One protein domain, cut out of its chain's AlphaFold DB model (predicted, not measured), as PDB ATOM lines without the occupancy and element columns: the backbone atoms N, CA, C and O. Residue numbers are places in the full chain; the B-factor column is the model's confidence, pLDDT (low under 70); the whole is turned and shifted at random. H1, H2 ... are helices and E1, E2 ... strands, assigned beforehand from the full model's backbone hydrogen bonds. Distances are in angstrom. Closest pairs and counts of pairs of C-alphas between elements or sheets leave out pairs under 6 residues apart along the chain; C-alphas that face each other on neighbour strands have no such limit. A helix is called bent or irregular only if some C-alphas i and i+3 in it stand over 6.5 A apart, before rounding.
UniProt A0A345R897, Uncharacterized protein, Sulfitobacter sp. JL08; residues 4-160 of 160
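AT A GLANCE: This is residues 4 to 160 of the 160 residues of an uncharacterized protein of Sulfitobacter sp. JL08 (UniProt A0A345R897). A twisted wall of five strands stands between helices: H1 crosses one face, with H2 packed on H1, while H3 runs along the other face, with H4 packed steeply over H3. The wall and these helices follow one another along the longest axis, and residues 155 to 160, of which 155 to 158 belong to H4, stick out. The printed part has 157 residues with four named helices and five named strands, in the order H1 H2 E1 E2 H3 E3 E4 E5 H4; the class is mixed, helices and strands. The mixed sheet runs E2 E1 E3 E4 E5, with E3 and E4 parallel and the other neighbours antiparallel. The whole is compact, with a radius of gyration of the C-alphas of 15.7 A and spans of 46 by 33 by 27 A.

HOW THE PARTS SIT: Start at E1, residues 50 to 55, and E3, residues 93 to 98, antiparallel inner strands; N 52 and O 96 are 2.8 A apart. E2, residues 59 to 61, is an edge strand and makes a hairpin with E1, with N 53 and O 60 2.8 A apart. E4, residues 117 to 121, is the parallel neighbour of E3, with N 97 and O 120 2.9 A apart. E5, residues 124 to 129, the other edge strand, makes a hairpin with E4; N 119 and O 127 are 2.9 A apart. H1, residues 4 to 19, is on the sheet at a height of 9.7 A, across the strands; its closest C-alpha pair with E1 is Gly 10 and Arg 55, 5.2 A. H2, residues 24 to 33, touches H1, the closest C-alphas being those of Glu 5 and Pro 24, 5.0 A. H3, residues 78 to 87, is on the opposite face from H1, in three layers with a helix on each face of the sheet; it stands 9.0 A over the sheet and runs along the strands, at 7 degrees to E3 on the local plane. E2, H3 and E3 form a split strand-helix-strand unit, two strands running the same way with E1 between them, and its crossover is right-handed. H4, residues 142 to 158, touches H3 at a steep tilt of 69.8 degrees, only just short of about perpendicular; the closest C-alphas are those of Tyr 79 and Ile 147, 4.8 A. H4 only grazes the sheet, with residues 142 to 144. In H2, H3 and H4 every O i to N i+4 pair is within hydrogen-bond range; in H1, 8 of 12 are.

IN THESE COORDINATES: Find C-alpha 4 at (34.101, 21.584, 34.536), where H1 begins; it spans 16.2 A, has a kink of 86 degrees near residue 13 and is irregular, with C-alphas 15 and 18 9.3 A apart. E1 begins at C-alpha 50, (45.407, 12.845, 20.734), and spans 17.2 A; E3 spans 16.0 A and E5 15.4 A. H2 and H3 each span 14.1 A. H4 spans 24.8 A and ends at C-alpha 158, (54.155, -8.464, 34.477).

THE WHOLE: The C-alphas of Thr 21 and Ala 160 are the two farthest apart, at 50.7 A. Look for long links from H2 to E1, E2 to H3, E3 to E4 and E5 to H4. The printed part has no cut. Its mean pLDDT is 92.7, and residues 101 and 160 are under 70.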
ATOM      1  N   PHE A   4      33.399  20.358  34.909       96.81
ATOM      2  CA  PHE A   4      34.101  21.584  34.536       96.81
ATOM      3  C   PHE A   4      34.950  22.135  35.683       96.81
ATOM      4  O   PHE A   4      36.037  22.646  35.443       96.81
ATOM      5  N   GLU A   5      34.521  21.961  36.933       97.00
ATOM      6  CA  GLU A   5      35.348  22.242  38.115       97.00
ATOM      7  C   GLU A   5      36.601  21.371  38.149       97.00
ATOM      8  O   GLU A   5      37.688  21.869  38.443       97.00
ATOM      9  N   LEU A   6      36.460  20.089  37.818       97.19
ATOM     10  CA  LEU A   6      37.573  19.152  37.735       97.19
ATOM     11  C   LEU A   6      38.564  19.572  36.643       97.19
ATOM     12  O   LEU A   6      39.755  19.688  36.924       97.19
ATOM     13  N   ILE A   7      38.087  19.873  35.430       97.50
ATOM     14  CA  ILE A   7      38.952  20.332  34.330       97.50
ATOM     15  C   ILE A   7      39.589  21.681  34.679       97.50
ATOM     16  O   ILE A   7      40.776  21.890  34.434       97.50
ATOM     17  N   SER A   8      38.835  22.593  35.291       97.06
ATOM     18  CA  SER A   8      39.349  23.908  35.664       97.06
ATOM     19  C   SER A   8      40.492  23.805  36.682       97.06
ATOM     20  O   SER A   8      41.581  24.344  36.456       97.06
ATOM     21  N   LYS A   9      40.299  23.017  37.749       96.38
ATOM     22  CA  LYS A   9      41.316  22.763  38.782       96.38
ATOM     23  C   LYS A   9      42.503  21.960  38.258       96.38
ATOM     24  O   LYS A   9      43.641  22.269  38.588       96.38
ATOM     25  N   GLY A  10      42.257  20.936  37.455       96.56
ATOM     26  CA  GLY A  10      43.288  20.023  36.976       96.56
ATOM     27  C   GLY A  10      44.125  20.535  35.823       96.56
ATOM     28  O   GLY A  10      45.256  20.081  35.645       96.56
ATOM     29  N   PHE A  11      43.553  21.410  34.998       97.62
ATOM     30  CA  PHE A  11      44.092  21.743  33.684       97.62
ATOM     31  C   PHE A  11      43.982  23.229  33.364       97.62
ATOM     32  O   PHE A  11      45.008  23.863  33.119       97.62
ATOM     33  N   ALA A  12      42.773  23.809  33.391       97.25
ATOM     34  CA  ALA A  12      42.565  25.172  32.895       97.25
ATOM     35  C   ALA A  12      43.422  26.196  33.647       97.25
ATOM     36  O   ALA A  12      44.062  27.027  33.009       97.25
ATOM     37  N   ARG A  13      43.531  26.086  34.979       96.31
ATOM     38  CA  ARG A  13      44.392  26.974  35.782       96.31
ATOM     39  C   ARG A  13      45.853  26.991  35.320       96.31
ATOM     40  O   ARG A  13      46.512  28.019  35.415       96.31
ATOM     41  N   HIS A  14      46.349  25.867  34.805       96.50
ATOM     42  CA  HIS A  14      47.749  25.703  34.415       96.50
ATOM     43  C   HIS A  14      48.026  26.246  33.015       96.50
ATOM     44  O   HIS A  14      49.106  26.772  32.764       96.50
ATOM     45  N   VAL A  15      47.053  26.140  32.106       95.62
ATOM     46  CA  VAL A  15      47.200  26.602  30.715       95.62
ATOM     47  C   VAL A  15      46.703  28.030  30.495       95.62
ATOM     48  O   VAL A  15      47.164  28.696  29.574       95.62
ATOM     49  N   LEU A  16      45.778  28.515  31.330       95.81
ATOM     50  CA  LEU A  16      45.277  29.891  31.291       95.81
ATOM     51  C   LEU A  16      46.064  30.825  32.218       95.81
ATOM     52  O   LEU A  16      46.102  32.031  31.963       95.81
ATOM     53  N   GLY A  17      46.677  30.297  33.284       90.19
ATOM     54  CA  GLY A  17      47.383  31.093  34.288       90.19
ATOM     55  C   GLY A  17      46.499  32.217  34.831       90.19
ATOM     56  O   GLY A  17      45.361  31.990  35.229       90.19
ATOM     57  N   ASN A  18      46.981  33.457  34.751       89.94
ATOM     58  CA  ASN A  18      46.248  34.645  35.213       89.94
ATOM     59  C   ASN A  18      45.005  34.991  34.366       89.94
ATOM     60  O   ASN A  18      44.288  35.930  34.693       89.94
ATOM     61  N   SER A  19      44.750  34.267  33.271       91.06
ATOM     62  CA  SER A  19      43.587  34.482  32.397       91.06
ATOM     63  C   SER A  19      42.353  33.663  32.795       91.06
ATOM     64  O   SER A  19      41.399  33.612  32.011       91.06
ATOM     65  N   THR A  20      42.375  32.979  33.943       92.88
ATOM     66  CA  THR A  20      41.195  32.308  34.509       92.88
ATOM     67  C   THR A  20      40.151  33.329  34.937       92.88
ATOM     68  O   THR A  20      40.480  34.353  35.534       92.88
ATOM     69  N   THR A  21      38.888  33.034  34.667       94.94
ATOM     70  CA  THR A  21      37.749  33.906  34.972       94.94
ATOM     71  C   THR A  21      37.097  33.592  36.316       94.94
ATOM     72  O   THR A  21      36.297  34.387  36.802       94.94
ATOM     73  N   GLY A  22      37.417  32.439  36.914       93.62
ATOM     74  CA  GLY A  22      36.768  31.948  38.132       93.62
ATOM     75  C   GLY A  22      35.444  31.226  37.867       93.62
ATOM     76  O   GLY A  22      34.904  30.613  38.783       93.62
ATOM     77  N   ASP A  23      34.951  31.239  36.625       96.81
ATOM     78  CA  ASP A  23      33.845  30.405  36.159       96.81
ATOM     79  C   ASP A  23      34.420  29.102  35.572       96.81
ATOM     80  O   ASP A  23      35.025  29.124  34.491       96.81
ATOM     81  N   PRO A  24      34.231  27.945  36.239       96.19
ATOM     82  CA  PRO A  24      34.808  26.686  35.787       96.19
ATOM     83  C   PRO A  24      34.359  26.260  34.392       96.19
ATOM     84  O   PRO A  24      35.138  25.628  33.679       96.19
ATOM     85  N   ILE A  25      33.131  26.600  33.987       95.56
ATOM     86  CA  ILE A  25      32.599  26.238  32.672       95.56
ATOM     87  C   ILE A  25      33.335  27.035  31.600       95.56
ATOM     88  O   ILE A  25      33.835  26.450  30.640       95.56
ATOM     89  N   ARG A  26      33.457  28.356  31.777       95.94
ATOM     90  CA  ARG A  26      34.175  29.227  30.830       95.94
ATOM     91  C   ARG A  26      35.657  28.893  30.760       95.94
ATOM     92  O   ARG A  26      36.215  28.842  29.664       95.94
ATOM     93  N   ASP A  27      36.280  28.632  31.903       97.12
ATOM     94  CA  ASP A  27      37.705  28.318  31.970       97.12
ATOM     95  C   ASP A  27      38.002  26.963  31.317       97.12
ATOM     96  O   ASP A  27      38.910  26.868  30.490       97.12
ATOM     97  N   ALA A  28      37.196  25.932  31.591       95.81
ATOM     98  CA  ALA A  28      37.311  24.643  30.914       95.81
ATOM     99  C   ALA A  28      37.035  24.764  29.406       95.81
ATOM    100  O   ALA A  28      37.803  24.243  28.600       95.81
ATOM    101  N   ALA A  29      35.989  25.494  29.007       94.56
ATOM    102  CA  ALA A  29      35.655  25.732  27.603       94.56
ATOM    103  C   ALA A  29      36.820  26.367  26.839       94.56
ATOM    104  O   ALA A  29      37.229  25.876  25.784       94.56
ATOM    105  N   LYS A  30      37.384  27.446  27.390       95.12
ATOM    106  CA  LYS A  30      38.517  28.159  26.802       95.12
ATOM    107  C   LYS A  30      39.747  27.259  26.732       95.12
ATOM    108  O   LYS A  30      40.351  27.146  25.669       95.12
ATOM    109  N   ALA A  31      40.073  26.575  27.829       95.56
ATOM    110  CA  ALA A  31      41.214  25.672  27.892       95.56
ATOM    111  C   ALA A  31      41.103  24.492  26.916       95.56
ATOM    112  O   ALA A  31      42.121  24.038  26.427       95.56
ATOM    113  N   LEU A  32      39.907  23.995  26.601       94.31
ATOM    114  CA  LEU A  32      39.744  22.879  25.661       94.31
ATOM    115  C   LEU A  32      39.730  23.305  24.186       94.31
ATOM    116  O   LEU A  32      39.865  22.452  23.309       94.31
ATOM    117  N   THR A  33      39.532  24.593  23.892       91.94
ATOM    118  CA  THR A  33      39.302  25.085  22.518       91.94
ATOM    119  C   THR A  33      40.389  26.019  21.992       91.94
ATOM    120  O   THR A  33      40.486  26.218  20.777       91.94
ATOM    121  N   MET A  34      41.215  26.587  22.871       92.75
ATOM    122  CA  MET A  34      42.296  27.487  22.479       92.75
ATOM    123  C   MET A  34      43.482  26.756  21.835       92.75
ATOM    124  O   MET A  34      43.634  25.538  21.928       92.75
ATOM    125  N   ASN A  35      44.365  27.529  21.201       94.06
ATOM    126  CA  ASN A  35      45.698  27.045  20.864       94.06
ATOM    127  C   ASN A  35      46.584  27.123  22.111       94.06
ATOM    128  O   ASN A  35      46.654  28.164  22.765       94.06
ATOM    129  N   HIS A  36      47.280  26.036  22.412       94.44
ATOM    130  CA  HIS A  36      48.255  25.943  23.486       94.44
ATOM    131  C   HIS A  36      49.659  26.086  22.931       94.44
ATOM    132  O   HIS A  36      49.961  25.556  21.862       94.44
ATOM    133  N   LEU A  37      50.521  26.761  23.685       95.00
ATOM    134  CA  LEU A  37      51.947  26.766  23.407       95.00
ATOM    135  C   LEU A  37      52.498  25.343  23.555       95.00
ATOM    136  O   LEU A  37      52.206  24.653  24.535       95.00
ATOM    137  N   LEU A  38      53.286  24.910  22.578       94.88
ATOM    138  CA  LEU A  38      53.941  23.611  22.579       94.88
ATOM    139  C   LEU A  38      55.364  23.731  23.120       94.88
ATOM    140  O   LEU A  38      56.040  24.738  22.913       94.88
ATOM    141  N   ASN A  39      55.835  22.682  23.787       92.50
ATOM    142  CA  ASN A  39      57.206  22.592  24.272       92.50
ATOM    143  C   ASN A  39      58.136  22.152  23.129       92.50
ATOM    144  O   ASN A  39      58.549  20.995  23.041       92.50
ATOM    145  N   ASN A  40      58.398  23.069  22.197       90.31
ATOM    146  CA  ASN A  40      59.323  22.879  21.087       90.31
ATOM    147  C   ASN A  40      60.190  24.125  20.863       90.31
ATOM    148  O   ASN A  40      59.825  25.230  21.255       90.31
ATOM    149  N   GLU A  41      61.325  23.945  20.186       84.44
ATOM    150  CA  GLU A  41      62.309  25.011  19.929       84.44
ATOM    151  C   GLU A  41      61.733  26.198  19.144       84.44
ATOM    152  O   GLU A  41      62.225  27.317  19.243       84.44
ATOM    153  N   LYS A  42      60.671  25.960  18.367       84.94
ATOM    154  CA  LYS A  42      60.030  26.962  17.510       84.94
ATOM    155  C   LYS A  42      58.964  27.790  18.240       84.94
ATOM    156  O   LYS A  42      58.433  28.719  17.640       84.94
ATOM    157  N   GLY A  43      58.612  27.443  19.483       85.12
ATOM    158  CA  GLY A  43      57.559  28.109  20.256       85.12
ATOM    159  C   GLY A  43      56.191  28.102  19.567       85.12
ATOM    160  O   GLY A  43      55.439  29.070  19.679       85.12
ATOM    161  N   THR A  44      55.871  27.058  18.795       93.25
ATOM    162  CA  THR A  44      54.604  27.021  18.047       93.25
ATOM    163  C   THR A  44      53.412  26.775  18.964       93.25
ATOM    164  O   THR A  44      53.551  26.266  20.077       93.25
ATOM    165  N   SER A  45      52.215  27.118  18.484       93.81
ATOM    166  CA  SER A  45      50.969  26.812  19.184       93.81
ATOM    167  C   SER A  45      50.068  25.904  18.356       93.81
ATOM    168  O   SER A  45      50.031  25.997  17.127       93.81
ATOM    169  N   SER A  46      49.335  25.017  19.024       92.06
ATOM    170  CA  SER A  46      48.314  24.179  18.393       92.06
ATOM    171  C   SER A  46      47.160  23.905  19.343       92.06
ATOM    172  O   SER A  46      47.304  23.985  20.562       92.06
ATOM    173  N   ARG A  47      46.012  23.506  18.796       91.50
ATOM    174  CA  ARG A  47      44.950  22.899  19.607       91.50
ATOM    175  C   ARG A  47      45.424  21.584  20.228       91.50
ATOM    176  O   ARG A  47      46.399  20.984  19.762       91.50
ATOM    177  N   LEU A  48      44.705  21.133  21.255       92.06
ATOM    178  CA  LEU A  48      44.878  19.790  21.806       92.06
ATOM    179  C   LEU A  48      44.599  18.735  20.733       92.06
ATOM    180  O   LEU A  48      43.661  18.849  19.945       92.06
ATOM    181  N   THR A  49      45.436  17.705  20.716       90.94
ATOM    182  CA  THR A  49      45.329  16.549  19.824       90.94
ATOM    183  C   THR A  49      45.589  15.276  20.622       90.94
ATOM    184  O   THR A  49      46.140  15.328  21.724       90.94
ATOM    185  N   GLY A  50      45.173  14.128  20.083       93.75
ATOM    186  CA  GLY A  50      45.407  12.845  20.734       93.75
ATOM    187  C   GLY A  50      44.404  12.564  21.848       93.75
ATOM    188  O   GLY A  50      43.210  12.427  21.586       93.75
ATOM    189  N   TRP A  51      44.871  12.458  23.087       96.44
ATOM    190  CA  TRP A  51      44.034  12.162  24.251       96.44
ATOM    191  C   TRP A  51      44.447  12.969  25.485       96.44
ATOM    192  O   TRP A  51      45.563  13.488  25.571       96.44
ATOM    193  N   ALA A  52      43.526  13.067  26.440       97.44
ATOM    194  CA  ALA A  52      43.750  13.662  27.746       97.44
ATOM    195  C   ALA A  52      42.993  12.921  28.853       97.44
ATOM    196  O   ALA A  52      41.923  12.349  28.633       97.44
ATOM    197  N   ILE A  53      43.570  12.982  30.048       98.50
ATOM    198  CA  ILE A  53      43.011  12.540  31.319       98.50
ATOM    199  C   ILE A  53      43.043  13.751  32.247       98.50
ATOM    200  O   ILE A  53      44.121  14.231  32.608       98.50
ATOM    201  N   PHE A  54      41.878  14.258  32.632       98.19
ATOM    202  CA  PHE A  54      41.782  15.373  33.575       98.19
ATOM    203  C   PHE A  54      41.345  14.856  34.940       98.19
ATOM    204  O   PHE A  54      40.400  14.074  35.019       98.19
ATOM    205  N   ARG A  55      41.996  15.322  36.006       97.62
ATOM    206  CA  ARG A  55      41.624  15.091  37.412       97.62
ATOM    207  C   ARG A  55      41.774  16.382  38.192       97.62
ATOM    208  O   ARG A  55      42.473  17.283  37.738       97.62
ATOM    209  N   ALA A  56      41.192  16.482  39.381       96.69
ATOM    210  CA  ALA A  56      41.350  17.692  40.183       96.69
ATOM    211  C   ALA A  56      42.790  17.855  40.703       96.69
ATOM    212  O   ALA A  56      43.280  18.984  40.801       96.69
ATOM    213  N   SER A  57      43.467  16.742  41.002       95.56
ATOM    214  CA  SER A  57      44.871  16.724  41.437       95.56
ATOM    215  C   SER A  57      45.857  17.119  40.332       95.56
ATOM    216  O   SER A  57      46.873  17.757  40.611       95.56
ATOM    217  N   GLY A  58      45.544  16.809  39.074       95.88
ATOM    218  CA  GLY A  58      46.396  17.115  37.934       95.88
ATOM    219  C   GLY A  58      45.962  16.402  36.662       95.88
ATOM    220  O   GLY A  58      45.185  15.450  36.673       95.88
ATOM    221  N   SER A  59      46.470  16.888  35.535       97.50
ATOM    222  CA  SER A  59      46.068  16.393  34.221       97.50
ATOM    223  C   SER A  59      47.236  15.800  33.461       97.50
ATOM    224  O   SER A  59      48.364  16.286  33.557       97.50
ATOM    225  N   THR A  60      46.934  14.778  32.672       98.31
ATOM    226  CA  THR A  60      47.875  14.121  31.772       98.31
ATOM    227  C   THR A  60      47.358  14.246  30.350       98.31
ATOM    228  O   THR A  60      46.181  14.001  30.090       98.31
ATOM    229  N   VAL A  61      48.217  14.651  29.423       97.56
ATOM    230  CA  VAL A  61      47.854  14.877  28.023       97.56
ATOM    231  C   VAL A  61      48.908  14.284  27.096       97.56
ATOM    232  O   VAL A  61      50.107  14.339  27.374       97.56
ATOM    233  N   GLN A  62      48.464  13.767  25.952       96.81
ATOM    234  CA  GLN A  62      49.374  13.296  24.909       96.81
ATOM    235  C   GLN A  62      50.109  14.456  24.224       96.81
ATOM    236  O   GLN A  62      51.265  14.329  23.833       96.81
ATOM    237  N   ALA A  63      49.443  15.605  24.074       94.31
ATOM    238  CA  ALA A  63      50.027  16.777  23.435       94.31
ATOM    239  C   ALA A  63      51.271  17.277  24.194       94.31
ATOM    240  O   ALA A  63      51.290  17.331  25.424       94.31
ATOM    241  N   ASN A  64      52.303  17.694  23.463       95.19
ATOM    242  CA  ASN A  64      53.540  18.213  24.045       95.19
ATOM    243  C   ASN A  64      53.399  19.699  24.434       95.19
ATOM    244  O   ASN A  64      53.916  20.584  23.754       95.19
ATOM    245  N   LEU A  65      52.627  19.979  25.486       94.81
ATOM    246  CA  LEU A  65      52.317  21.335  25.947       94.81
ATOM    247  C   LEU A  65      53.454  21.968  26.757       94.81
ATOM    248  O   LEU A  65      54.052  21.329  27.618       94.81
ATOM    249  N   ALA A  66      53.666  23.271  26.570       93.25
ATOM    250  CA  ALA A  66      54.526  24.102  27.412       93.25
ATOM    251  C   ALA A  66      53.760  24.642  28.638       93.25
ATOM    252  O   ALA A  66      53.689  25.849  28.862       93.25
ATOM    253  N   ALA A  67      53.149  23.750  29.423       92.56
ATOM    254  CA  ALA A  67      52.361  24.107  30.603       92.56
ATOM    255  C   ALA A  67      52.931  23.446  31.863       92.56
ATOM    256  O   ALA A  67      53.010  22.222  31.959       92.56
ATOM    257  N   LYS A  68      53.312  24.255  32.857       89.81
ATOM    258  CA  LYS A  68      53.750  23.742  34.164       89.81
ATOM    259  C   LYS A  68      52.546  23.172  34.917       89.81
ATOM    260  O   LYS A  68      51.485  23.781  34.907       89.81
ATOM    261  N   GLY A  69      52.711  22.029  35.585       90.50
ATOM    262  CA  GLY A  69      51.637  21.397  36.368       90.50
ATOM    263  C   GLY A  69      50.701  20.478  35.572       90.50
ATOM    264  O   GLY A  69      49.743  19.952  36.138       90.50
ATOM    265  N   VAL A  70      50.992  20.251  34.289       95.56
ATOM    266  CA  VAL A  70      50.346  19.239  33.443       95.56
ATOM    267  C   VAL A  70      51.411  18.235  33.009       95.56
ATOM    268  O   VAL A  70      52.482  18.628  32.551       95.56
ATOM    269  N   MET A  71      51.129  16.938  33.136       96.94
ATOM    270  CA  MET A  71      51.980  15.898  32.558       96.94
ATOM    271  C   MET A  71      51.728  15.843  31.051       96.94
ATOM    272  O   MET A  71      50.713  15.312  30.608       96.94
ATOM    273  N   ALA A  72      52.617  16.449  30.274       96.38
ATOM    274  CA  ALA A  72      52.516  16.544  28.821       96.38
ATOM    275  C   ALA A  72      53.449  15.549  28.113       96.38
ATOM    276  O   ALA A  72      54.364  15.006  28.730       96.38
ATOM    277  N   ASN A  73      53.245  15.368  26.803       95.94
ATOM    278  CA  ASN A  73      54.049  14.480  25.954       95.94
ATOM    279  C   ASN A  73      54.032  13.008  26.410       95.94
ATOM    280  O   ASN A  73      55.053  12.320  26.372       95.94
ATOM    281  N   ASP A  74      52.877  12.526  26.876       96.75
ATOM    282  CA  ASP A  74      52.728  11.126  27.266       96.75
ATOM    283  C   ASP A  74      52.782  10.207  26.031       96.75
ATOM    284  O   ASP A  74      51.991  10.345  25.094       96.75
ATOM    285  N   GLY A  75      53.738   9.275  26.026       95.38
ATOM    286  CA  GLY A  75      53.986   8.363  24.906       95.38
ATOM    287  C   GLY A  75      53.030   7.170  24.823       95.38
ATOM    288  O   GLY A  75      53.063   6.443  23.830       95.38
ATOM    289  N   ARG A  76      52.185   6.945  25.837       96.81
ATOM    290  CA  ARG A  76      51.226   5.833  25.840       96.81
ATOM    291  C   ARG A  76      50.147   6.036  24.783       96.81
ATOM    292  O   ARG A  76      49.745   7.158  24.444       96.81
ATOM    293  N   THR A  77      49.602   4.930  24.287       96.12
ATOM    294  CA  THR A  77      48.350   4.997  23.533       96.12
ATOM    295  C   THR A  77      47.208   5.428  24.456       96.12
ATOM    296  O   THR A  77      47.244   5.204  25.667       96.12
ATOM    297  N   ARG A  78      46.142   6.002  23.881       96.00
ATOM    298  CA  ARG A  78      44.969   6.438  24.659       96.00
ATOM    299  C   ARG A  78      44.398   5.320  25.536       96.00
ATOM    300  O   ARG A  78      44.010   5.563  26.668       96.00
ATOM    301  N   TYR A  79      44.365   4.090  25.020       96.62
ATOM    302  CA  TYR A  79      43.752   2.960  25.713       96.62
ATOM    303  C   TYR A  79      44.638   2.403  26.822       96.62
ATOM    304  O   TYR A  79      44.102   1.988  27.840       96.62
ATOM    305  N   GLU A  80      45.963   2.444  26.666       97.25
ATOM    306  CA  GLU A  80      46.897   2.112  27.749       97.25
ATOM    307  C   GLU A  80      46.791   3.131  28.884       97.25
ATOM    308  O   GLU A  80      46.636   2.748  30.038       97.25
ATOM    309  N   ALA A  81      46.782   4.428  28.560       98.00
ATOM    310  CA  ALA A  81      46.656   5.472  29.570       98.00
ATOM    311  C   ALA A  81      45.310   5.413  30.311       98.00
ATOM    312  O   ALA A  81      45.272   5.537  31.532       98.00
ATOM    313  N   PHE A  82      44.204   5.194  29.591       98.00
ATOM    314  CA  PHE A  82      42.882   5.068  30.208       98.00
ATOM    315  C   PHE A  82      42.756   3.783  31.028       98.00
ATOM    316  O   PHE A  82      42.166   3.820  32.102       98.00
ATOM    317  N   ALA A  83      43.325   2.667  30.560       96.75
ATOM    318  CA  ALA A  83      43.371   1.422  31.322       96.75
ATOM    319  C   ALA A  83      44.138   1.597  32.634       96.75
ATOM    320  O   ALA A  83      43.619   1.232  33.681       96.75
ATOM    321  N   ASP A  84      45.326   2.204  32.590       96.56
ATOM    322  CA  ASP A  84      46.131   2.466  33.786       96.56
ATOM    323  C   ASP A  84      45.360   3.293  34.820       96.56
ATOM    324  O   ASP A  84      45.337   2.949  35.999       96.56
ATOM    325  N   GLU A  85      44.702   4.359  34.368       97.62
ATOM    326  CA  GLU A  85      43.933   5.253  35.232       97.62
ATOM    327  C   GLU A  85      42.679   4.585  35.813       97.62
ATOM    328  O   GLU A  85      42.312   4.841  36.954       97.62
ATOM    329  N   LEU A  86      42.011   3.722  35.043       96.81
ATOM    330  CA  LEU A  86      40.839   2.980  35.511       96.81
ATOM    331  C   LEU A  86      41.215   1.830  36.457       96.81
ATOM    332  O   LEU A  86      40.467   1.542  37.389       96.81
ATOM    333  N   SER A  87      42.355   1.173  36.238       95.00
ATOM    334  CA  SER A  87      42.867   0.118  37.122       95.00
ATOM    335  C   SER A  87      43.335   0.659  38.474       95.00
ATOM    336  O   SER A  87      43.254  -0.058  39.468       95.00
ATOM    337  N   ASP A  88      43.796   1.909  38.525       94.94
ATOM    338  CA  ASP A  88      44.171   2.626  39.749       94.94
ATOM    339  C   ASP A  88      43.260   3.846  39.961       94.94
ATOM    340  O   ASP A  88      43.711   4.977  40.150       94.94
ATOM    341  N   PHE A  89      41.945   3.624  39.872       96.00
ATOM    342  CA  PHE A  89      40.955   4.689  39.991       96.00
ATOM    343  C   PHE A  89      40.923   5.255  41.417       96.00
ATOM    344  O   PHE A  89      40.397   4.630  42.340       96.00
ATOM    345  N   ARG A  90      41.470   6.462  41.605       95.81
ATOM    346  CA  ARG A  90      41.588   7.117  42.926       95.81
ATOM    347  C   ARG A  90      40.665   8.309  43.127       95.81
ATOM    348  O   ARG A  90      40.347   8.658  44.261       95.81
ATOM    349  N   GLU A  91      40.260   8.962  42.046       96.88
ATOM    350  CA  GLU A  91      39.433  10.163  42.094       96.88
ATOM    351  C   GLU A  91      38.610  10.311  40.808       96.88
ATOM    352  O   GLU A  91      38.899   9.645  39.812       96.88
ATOM    353  N   PRO A  92      37.595  11.195  40.796       98.12
ATOM    354  CA  PRO A  92      36.856  11.479  39.581       98.12
ATOM    355  C   PRO A  92      37.775  11.963  38.460       98.12
ATOM    356  O   PRO A  92      38.682  12.768  38.683       98.12
ATOM    357  N   VAL A  93      37.497  11.512  37.243       98.31
ATOM    358  CA  VAL A  93      38.384  11.699  36.094       98.31
ATOM    359  C   VAL A  93      37.588  11.893  34.810       98.31
ATOM    360  O   VAL A  93      36.530  11.298  34.612       98.31
ATOM    361  N   VAL A  94      38.085  12.743  33.920       98.31
ATOM    362  CA  VAL A  94      37.543  12.915  32.568       98.31
ATOM    363  C   VAL A  94      38.501  12.273  31.578       98.31
ATOM    364  O   VAL A  94      39.646  12.707  31.461       98.31
ATOM    365  N   PHE A  95      38.010  11.288  30.830       98.06
ATOM    366  CA  PHE A  95      38.720  10.681  29.708       98.06
ATOM    367  C   PHE A  95      38.263  11.338  28.414       98.06
ATOM    368  O   PHE A  95      37.095  11.213  28.047       98.06
ATOM    369  N   LEU A  96      39.159  12.033  27.716       96.06
ATOM    370  CA  LEU A  96      38.819  12.755  26.491       96.06
ATOM    371  C   LEU A  96      39.739  12.353  25.341       96.06
ATOM    372  O   LEU A  96      40.962  12.366  25.464       96.06
ATOM    373  N   GLN A  97      39.146  12.017  24.199       94.25
ATOM    374  CA  GLN A  97      39.863  11.726  22.962       94.25
ATOM    375  C   GLN A  97      39.616  12.839  21.951       94.25
ATOM    376  O   GLN A  97      38.480  13.061  21.562       94.25
ATOM    377  N   PHE A  98      40.656  13.509  21.470       90.12
ATOM    378  CA  PHE A  98      40.537  14.552  20.455       90.12
ATOM    379  C   PHE A  98      40.530  13.924  19.058       90.12
ATOM    380  O   PHE A  98      41.573  13.615  18.485       90.12
ATOM    381  N   THR A  99      39.330  13.707  18.521       77.94
ATOM    382  CA  THR A  99      39.084  13.151  17.178       77.94
ATOM    383  C   THR A  99      39.058  14.225  16.087       77.94
ATOM    384  O   THR A  99      39.438  13.953  14.950       77.94
ATOM    385  N   LYS A 100      38.626  15.450  16.425       70.06
ATOM    386  CA  LYS A 100      38.514  16.622  15.540       70.06
ATOM    387  C   LYS A 100      38.791  17.924  16.300       70.06
ATOM    388  O   LYS A 100      38.921  17.940  17.520       70.06
ATOM    389  N   SER A 101      38.842  19.030  15.560       60.81
ATOM    390  CA  SER A 101      39.254  20.359  16.026       60.81
ATOM    391  C   SER A 101      38.284  21.058  16.987       60.81
ATOM    392  O   SER A 101      38.690  22.045  17.601       60.81
ATOM    393  N   THR A 102      37.020  20.628  17.077       71.00
ATOM    394  CA  THR A 102      35.962  21.339  17.818       71.00
ATOM    395  C   THR A 102      35.432  20.474  18.950       71.00
ATOM    396  O   THR A 102      34.913  19.398  18.683       71.00
ATOM    397  N   VAL A 103      35.531  20.959  20.192       81.75
ATOM    398  CA  VAL A 103      35.056  20.264  21.398       81.75
ATOM    399  C   VAL A 103      33.611  20.644  21.704       81.75
ATOM    400  O   VAL A 103      33.355  21.762  22.147       81.75
ATOM    401  N   ASN A 104      32.663  19.720  21.504       87.88
ATOM    402  CA  ASN A 104      31.323  19.873  22.065       87.88
ATOM    403  C   ASN A 104      31.365  19.558  23.565       87.88
ATOM    404  O   ASN A 104      31.440  18.398  23.969       87.88
ATOM    405  N   LEU A 105      31.294  20.597  24.396       88.94
ATOM    406  CA  LEU A 105      31.338  20.462  25.854       88.94
ATOM    407  C   LEU A 105      30.164  19.656  26.419       88.94
ATOM    408  O   LEU A 105      30.312  19.052  27.476       88.94
ATOM    409  N   GLY A 106      29.033  19.593  25.709       90.12
ATOM    410  CA  GLY A 106      27.892  18.758  26.084       90.12
ATOM    411  C   GLY A 106      28.185  17.255  26.035       90.12
ATOM    412  O   GLY A 106      27.439  16.487  26.628       90.12
ATOM    413  N   ASN A 107      29.279  16.842  25.383       91.31
ATOM    414  CA  ASN A 107      29.732  15.449  25.326       91.31
ATOM    415  C   ASN A 107      30.882  15.153  26.305       91.31
ATOM    416  O   ASN A 107      31.433  14.052  26.288       91.31
ATOM    417  N   VAL A 108      31.274  16.120  27.140       93.88
ATOM    418  CA  VAL A 108      32.385  15.978  28.085       93.88
ATOM    419  C   VAL A 108      31.830  15.700  29.474       93.88
ATOM    420  O   VAL A 108      31.148  16.532  30.072       93.88
ATOM    421  N   PHE A 109      32.160  14.531  30.016       96.44
ATOM    422  CA  PHE A 109      31.656  14.073  31.304       96.44
ATOM    423  C   PHE A 109      32.760  13.455  32.150       96.44
ATOM    424  O   PHE A 109      33.625  12.736  31.652       96.44
ATOM    425  N   ALA A 110      32.689  13.694  33.456       97.56
ATOM    426  CA  ALA A 110      33.503  12.972  34.415       97.56
ATOM    427  C   ALA A 110      32.937  11.569  34.696       97.56
ATOM    428  O   ALA A 110      31.721  11.326  34.752       97.56
ATOM    429  N   THR A 111      33.863  10.649  34.909       98.06
ATOM    430  CA  THR A 111      33.656   9.357  35.549       98.06
ATOM    431  C   THR A 111      33.900   9.542  37.040       98.06
ATOM    432  O   THR A 111      34.969   9.998  37.432       98.06
ATOM    433  N   PHE A 112      32.904   9.217  37.862       97.25
ATOM    434  CA  PHE A 112      32.992   9.281  39.330       97.25
ATOM    435  C   PHE A 112      33.076   7.895  39.974       97.25
ATOM    436  O   PHE A 112      33.513   7.781  41.113       97.25
ATOM    437  N   ASP A 113      32.655   6.864  39.245       96.44
ATOM    438  CA  ASP A 113      32.643   5.469  39.670       96.44
ATOM    439  C   ASP A 113      33.021   4.622  38.439       96.44
ATOM    440  O   ASP A 113      32.426   4.839  37.374       96.44
ATOM    441  N   PRO A 114      33.989   3.688  38.534       95.38
ATOM    442  CA  PRO A 114      34.383   2.824  37.418       95.38
ATOM    443  C   PRO A 114      33.231   1.965  36.868       95.38
ATOM    444  O   PRO A 114      33.284   1.561  35.703       95.38
ATOM    445  N   ARG A 115      32.155   1.747  37.636       95.81
ATOM    446  CA  ARG A 115      30.917   1.098  37.164       95.81
ATOM    447  C   ARG A 115      30.166   1.896  36.105       95.81
ATOM    448  O   ARG A 115      29.340   1.350  35.385       95.81
ATOM    449  N   VAL A 116      30.431   3.198  36.014       96.06
ATOM    450  CA  VAL A 116      29.842   4.095  35.012       96.06
ATOM    451  C   VAL A 116      30.956   4.927  34.382       96.06
ATOM    452  O   VAL A 116      30.989   6.163  34.478       96.06
ATOM    453  N   THR A 117      31.881   4.216  33.740       97.31
ATOM    454  CA  THR A 117      33.003   4.792  33.004       97.31
ATOM    455  C   THR A 117      32.504   5.477  31.746       97.31
ATOM    456  O   THR A 117      31.708   4.907  31.009       97.31
ATOM    457  N   LYS A 118      32.969   6.704  31.498       97.38
ATOM    458  CA  LYS A 118      32.621   7.503  30.319       97.38
ATOM    459  C   LYS A 118      33.881   7.888  29.564       97.38
ATOM    460  O   LYS A 118      34.716   8.630  30.083       97.38
ATOM    461  N   ILE A 119      33.991   7.422  28.327       97.00
ATOM    462  CA  ILE A 119      35.057   7.808  27.408       97.00
ATOM    463  C   ILE A 119      34.490   8.828  26.431       97.00
ATOM    464  O   ILE A 119      33.660   8.509  25.580       97.00
ATOM    465  N   CYS A 120      34.923  10.075  26.578       95.19
ATOM    466  CA  CYS A 120      34.367  11.199  25.843       95.19
ATOM    467  C   CYS A 120      35.109  11.408  24.523       95.19
ATOM    468  O   CYS A 120      36.339  11.308  24.451       95.19
ATOM    469  N   ALA A 121      34.357  11.787  23.496       90.50
ATOM    470  CA  ALA A 121      34.885  12.314  22.250       90.50
ATOM    471  C   ALA A 121      34.114  13.598  21.880       90.50
ATOM    472  O   ALA A 121      32.895  13.648  22.023       90.50
ATOM    473  N   PRO A 122      34.802  14.650  21.412       78.19
ATOM    474  CA  PRO A 122      34.231  15.925  21.005       78.19
ATOM    475  C   PRO A 122      33.024  15.888  20.070       78.19
ATOM    476  O   PRO A 122      32.198  16.793  20.131       78.19
ATOM    477  N   ASP A 123      32.941  14.908  19.173       84.12
ATOM    478  CA  ASP A 123      32.005  14.906  18.046       84.12
ATOM    479  C   ASP A 123      30.940  13.806  18.107       84.12
ATOM    480  O   ASP A 123      30.045  13.784  17.265       84.12
ATOM    481  N   VAL A 124      30.996  12.926  19.105       86.88
ATOM    482  CA  VAL A 124      30.030  11.838  19.298       86.88
ATOM    483  C   VAL A 124      29.654  11.705  20.771       86.88
ATOM    484  O   VAL A 124      30.358  12.204  21.649       86.88
ATOM    485  N   ALA A 125      28.525  11.052  21.044       89.19
ATOM    486  CA  ALA A 125      28.132  10.730  22.411       89.19
ATOM    487  C   ALA A 125      29.237   9.911  23.114       89.19
ATOM    488  O   ALA A 125      29.909   9.112  22.453       89.19
ATOM    489  N   PRO A 126      29.441  10.096  24.431       92.69
ATOM    490  CA  PRO A 126      30.441   9.334  25.166       92.69
ATOM    491  C   PRO A 126      30.119   7.839  25.121       92.69
ATOM    492  O   PRO A 126      28.962   7.436  25.255       92.69
ATOM    493  N   GLU A 127      31.151   7.013  24.986       95.19
ATOM    494  CA  GLU A 127      31.012   5.576  25.204       95.19
ATOM    495  C   GLU A 127      30.936   5.329  26.715       95.19
ATOM    496  O   GLU A 127      31.793   5.818  27.459       95.19
ATOM    497  N   ILE A 128      29.902   4.615  27.168       96.25
ATOM    498  CA  ILE A 128      29.639   4.367  28.591       96.25
ATOM    499  C   ILE A 128      29.649   2.863  28.859       96.25
ATOM    500  O   ILE A 128      28.956   2.123  28.165       96.25
ATOM    501  N   PHE A 129      30.402   2.420  29.867       96.12
ATOM    502  CA  PHE A 129      30.486   1.008  30.254       96.12
ATOM    503  C   PHE A 129      30.855   0.820  31.733       96.12
ATOM    504  O   PHE A 129      31.331   1.745  32.398       96.12
ATOM    505  N   ASP A 130      30.653  -0.399  32.236       95.50
ATOM    506  CA  ASP A 130      31.047  -0.816  33.584       95.50
ATOM    507  C   ASP A 130      32.431  -1.476  33.553       95.50
ATOM    508  O   ASP A 130      32.579  -2.633  33.162       95.50
ATOM    509  N   PHE A 131      33.463  -0.750  33.981       94.62
ATOM    510  CA  PHE A 131      34.830  -1.274  34.018       94.62
ATOM    511  C   PHE A 131      35.066  -2.273  35.163       94.62
ATOM    512  O   PHE A 131      36.013  -3.051  35.104       94.62
ATOM    513  N   SER A 132      34.202  -2.294  36.183       89.62
ATOM    514  CA  SER A 132      34.337  -3.192  37.335       89.62
ATOM    515  C   SER A 132      33.975  -4.646  37.016       89.62
ATOM    516  O   SER A 132      34.419  -5.566  37.702       89.62
ATOM    517  N   VAL A 133      33.208  -4.874  35.947       84.81
ATOM    518  CA  VAL A 133      32.905  -6.218  35.447       84.81
ATOM    519  C   VAL A 133      34.131  -6.754  34.717       84.81
ATOM    520  O   VAL A 133      34.561  -6.166  33.737       84.81
ATOM    521  N   GLY A 134      34.717  -7.865  35.171       76.50
ATOM    522  CA  GLY A 134      35.941  -8.427  34.573       76.50
ATOM    523  C   GLY A 134      35.756  -9.070  33.190       76.50
ATOM    524  O   GLY A 134      36.735  -9.381  32.513       76.50
ATOM    525  N   THR A 135      34.514  -9.274  32.751       82.44
ATOM    526  CA  THR A 135      34.185  -9.872  31.454       82.44
ATOM    527  C   THR A 135      33.858  -8.801  30.418       82.44
ATOM    528  O   THR A 135      33.263  -7.770  30.717       82.44
ATOM    529  N   LEU A 136      34.261  -9.046  29.171       86.50
ATOM    530  CA  LEU A 136      33.932  -8.177  28.047       86.50
ATOM    531  C   LEU A 136      32.557  -8.584  27.481       86.50
ATOM    532  O   LEU A 136      32.439  -9.717  27.008       86.50
ATOM    533  N   PRO A 137      31.537  -7.708  27.495       85.44
ATOM    534  CA  PRO A 137      30.243  -8.023  26.901       85.44
ATOM    535  C   PRO A 137      30.327  -8.057  25.367       85.44
ATOM    536  O   PRO A 137      31.142  -7.367  24.754       85.44
ATOM    537  N   GLU A 138      29.444  -8.821  24.719       85.69
ATOM    538  CA  GLU A 138      29.370  -8.873  23.246       85.69
ATOM    539  C   GLU A 138      29.011  -7.513  22.630       85.69
ATOM    540  O   GLU A 138      29.453  -7.175  21.531       85.69
ATOM    541  N   THR A 139      28.252  -6.705  23.371       88.00
ATOM    542  CA  THR A 139      27.825  -5.351  23.001       88.00
ATOM    543  C   THR A 139      28.880  -4.280  23.281       88.00
ATOM    544  O   THR A 139      28.608  -3.099  23.061       88.00
ATOM    545  N   ALA A 140      30.072  -4.664  23.752       90.44
ATOM    546  CA  ALA A 140      31.120  -3.722  24.113       90.44
ATOM    547  C   ALA A 140      31.486  -2.801  22.943       90.44
ATOM    548  O   ALA A 140      31.731  -3.237  21.808       90.44
ATOM    549  N   GLY A 141      31.593  -1.511  23.252       92.88
ATOM    550  CA  GLY A 141      32.043  -0.504  22.307       92.88
ATOM    551  C   GLY A 141      33.519  -0.665  21.930       92.88
ATOM    552  O   GLY A 141      34.198  -1.646  22.257       92.88
ATOM    553  N   VAL A 142      34.033   0.265  21.130       93.19
ATOM    554  CA  VAL A 142      35.426   0.190  20.659       93.19
ATOM    555  C   VAL A 142      36.385   0.572  21.782       93.19
ATOM    556  O   VAL A 142      37.441  -0.052  21.917       93.19
ATOM    557  N   ALA A 143      36.037   1.575  22.591       94.06
ATOM    558  CA  ALA A 143      36.887   2.012  23.685       94.06
ATOM    559  C   ALA A 143      36.980   0.940  24.775       94.06
ATOM    560  O   ALA A 143      38.095   0.558  25.123       94.06
ATOM    561  N   GLU A 144      35.854   0.393  25.238       95.62
ATOM    562  CA  GLU A 144      35.819  -0.668  26.248       95.62
ATOM    563  C   GLU A 144      36.684  -1.859  25.821       95.62
ATOM    564  O   GLU A 144      37.576  -2.290  26.557       95.62
ATOM    565  N   ARG A 145      36.484  -2.350  24.589       95.25
ATOM    566  CA  ARG A 145      37.248  -3.482  24.046       95.25
ATOM    567  C   ARG A 145      38.747  -3.240  24.080       95.25
ATOM    568  O   ARG A 145      39.501  -4.127  24.477       95.25
ATOM    569  N   ASN A 146      39.192  -2.067  23.644       96.06
ATOM    570  CA  ASN A 146      40.618  -1.773  23.563       96.06
ATOM    571  C   ASN A 146      41.240  -1.484  24.933       96.06
ATOM    572  O   ASN A 146      42.374  -1.899  25.168       96.06
ATOM    573  N   ILE A 147      40.502  -0.855  25.850       96.06
ATOM    574  CA  ILE A 147      40.946  -0.627  27.232       96.06
ATOM    575  C   ILE A 147      41.135  -1.969  27.947       96.06
ATOM    576  O   ILE A 147      42.211  -2.229  28.476       96.06
ATOM    577  N   ARG A 148      40.154  -2.880  27.894       94.31
ATOM    578  CA  ARG A 148      40.289  -4.207  28.525       94.31
ATOM    579  C   ARG A 148      41.426  -5.031  27.926       94.31
ATOM    580  O   ARG A 148      42.157  -5.699  28.651       94.31
ATOM    581  N   LYS A 149      41.629  -4.956  26.606       93.62
ATOM    582  CA  LYS A 149      42.791  -5.581  25.953       93.62
ATOM    583  C   LYS A 149      44.116  -5.017  26.469       93.62
ATOM    584  O   LYS A 149      45.058  -5.789  26.637       93.62
ATOM    585  N   ALA A 150      44.197  -3.709  26.720       94.62
ATOM    586  CA  ALA A 150      45.394  -3.085  27.278       94.62
ATOM    587  C   ALA A 150      45.692  -3.590  28.701       94.62
ATOM    588  O   ALA A 150      46.841  -3.932  28.978       94.62
ATOM    589  N   VAL A 151      44.665  -3.749  29.549       92.88
ATOM    590  CA  VAL A 151      44.798  -4.355  30.891       92.88
ATOM    591  C   VAL A 151      45.374  -5.770  30.796       92.88
ATOM    592  O   VAL A 151      46.432  -6.045  31.356       92.88
ATOM    593  N   LEU A 152      44.749  -6.641  29.997       90.94
ATOM    594  CA  LEU A 152      45.181  -8.037  29.842       90.94
ATOM    595  C   LEU A 152      46.612  -8.158  29.300       90.94
ATOM    596  O   LEU A 152      47.364  -9.054  29.684       90.94
ATOM    597  N   LYS A 153      47.004  -7.274  28.375       90.94
ATOM    598  CA  LYS A 153      48.369  -7.240  27.833       90.94
ATOM    599  C   LYS A 153      49.382  -6.879  28.924       90.94
ATOM    600  O   LYS A 153      50.449  -7.488  28.977       90.94
ATOM    601  N   LYS A 154      49.045  -5.919  29.787       88.31
ATOM    602  CA  LYS A 154      49.893  -5.478  30.898       88.31
ATOM    603  C   LYS A 154      50.060  -6.570  31.955       88.31
ATOM    604  O   LYS A 154      51.183  -6.849  32.356       88.31
ATOM    605  N   GLU A 155      48.977  -7.239  32.340       87.75
ATOM    606  CA  GLU A 155      49.013  -8.360  33.290       87.75
ATOM    607  C   GLU A 155      49.920  -9.495  32.802       87.75
ATOM    608  O   GLU A 155      50.765  -9.979  33.552       87.75
ATOM    609  N   LYS A 156      49.818  -9.863  31.518       88.00
ATOM    610  CA  LYS A 156      50.698 -10.872  30.907       88.00
ATOM    611  C   LYS A 156      52.164 -10.452  30.888       88.00
ATOM    612  O   LYS A 156      53.026 -11.297  31.082       88.00
ATOM    613  N   SER A 157      52.447  -9.170  30.649       85.75
ATOM    614  CA  SER A 157      53.819  -8.652  30.643       85.75
ATOM    615  C   SER A 157      54.453  -8.618  32.033       85.75
ATOM    616  O   SER A 157      55.670  -8.683  32.117       85.75
ATOM    617  N   ASN A 158      53.658  -8.486  33.097       80.75
ATOM    618  CA  ASN A 158      54.155  -8.464  34.477       80.75
ATOM    619  C   ASN A 158      54.346  -9.868  35.074       80.75
ATOM    620  O   ASN A 158      54.988 -10.005  36.110       80.75
ATOM    621  N   ALA A 159      53.741 -10.890  34.465       76.06
ATOM    622  CA  ALA A 159      53.837 -12.282  34.898       76.06
ATOM    623  C   ALA A 159      54.999 -13.054  34.238       76.06
ATOM    624  O   ALA A 159      55.204 -14.221  34.570       76.06
ATOM    625  N   ALA A 160      55.707 -12.427  33.295       61.34
ATOM    626  CA  ALA A 160      56.844 -12.978  32.558       61.34
ATOM    627  C   ALA A 160      58.161 -12.384  33.073       61.34
ATOM    628  O   ALA A 160      59.158 -13.138  33.094       61.34
TER     629      ALA A 160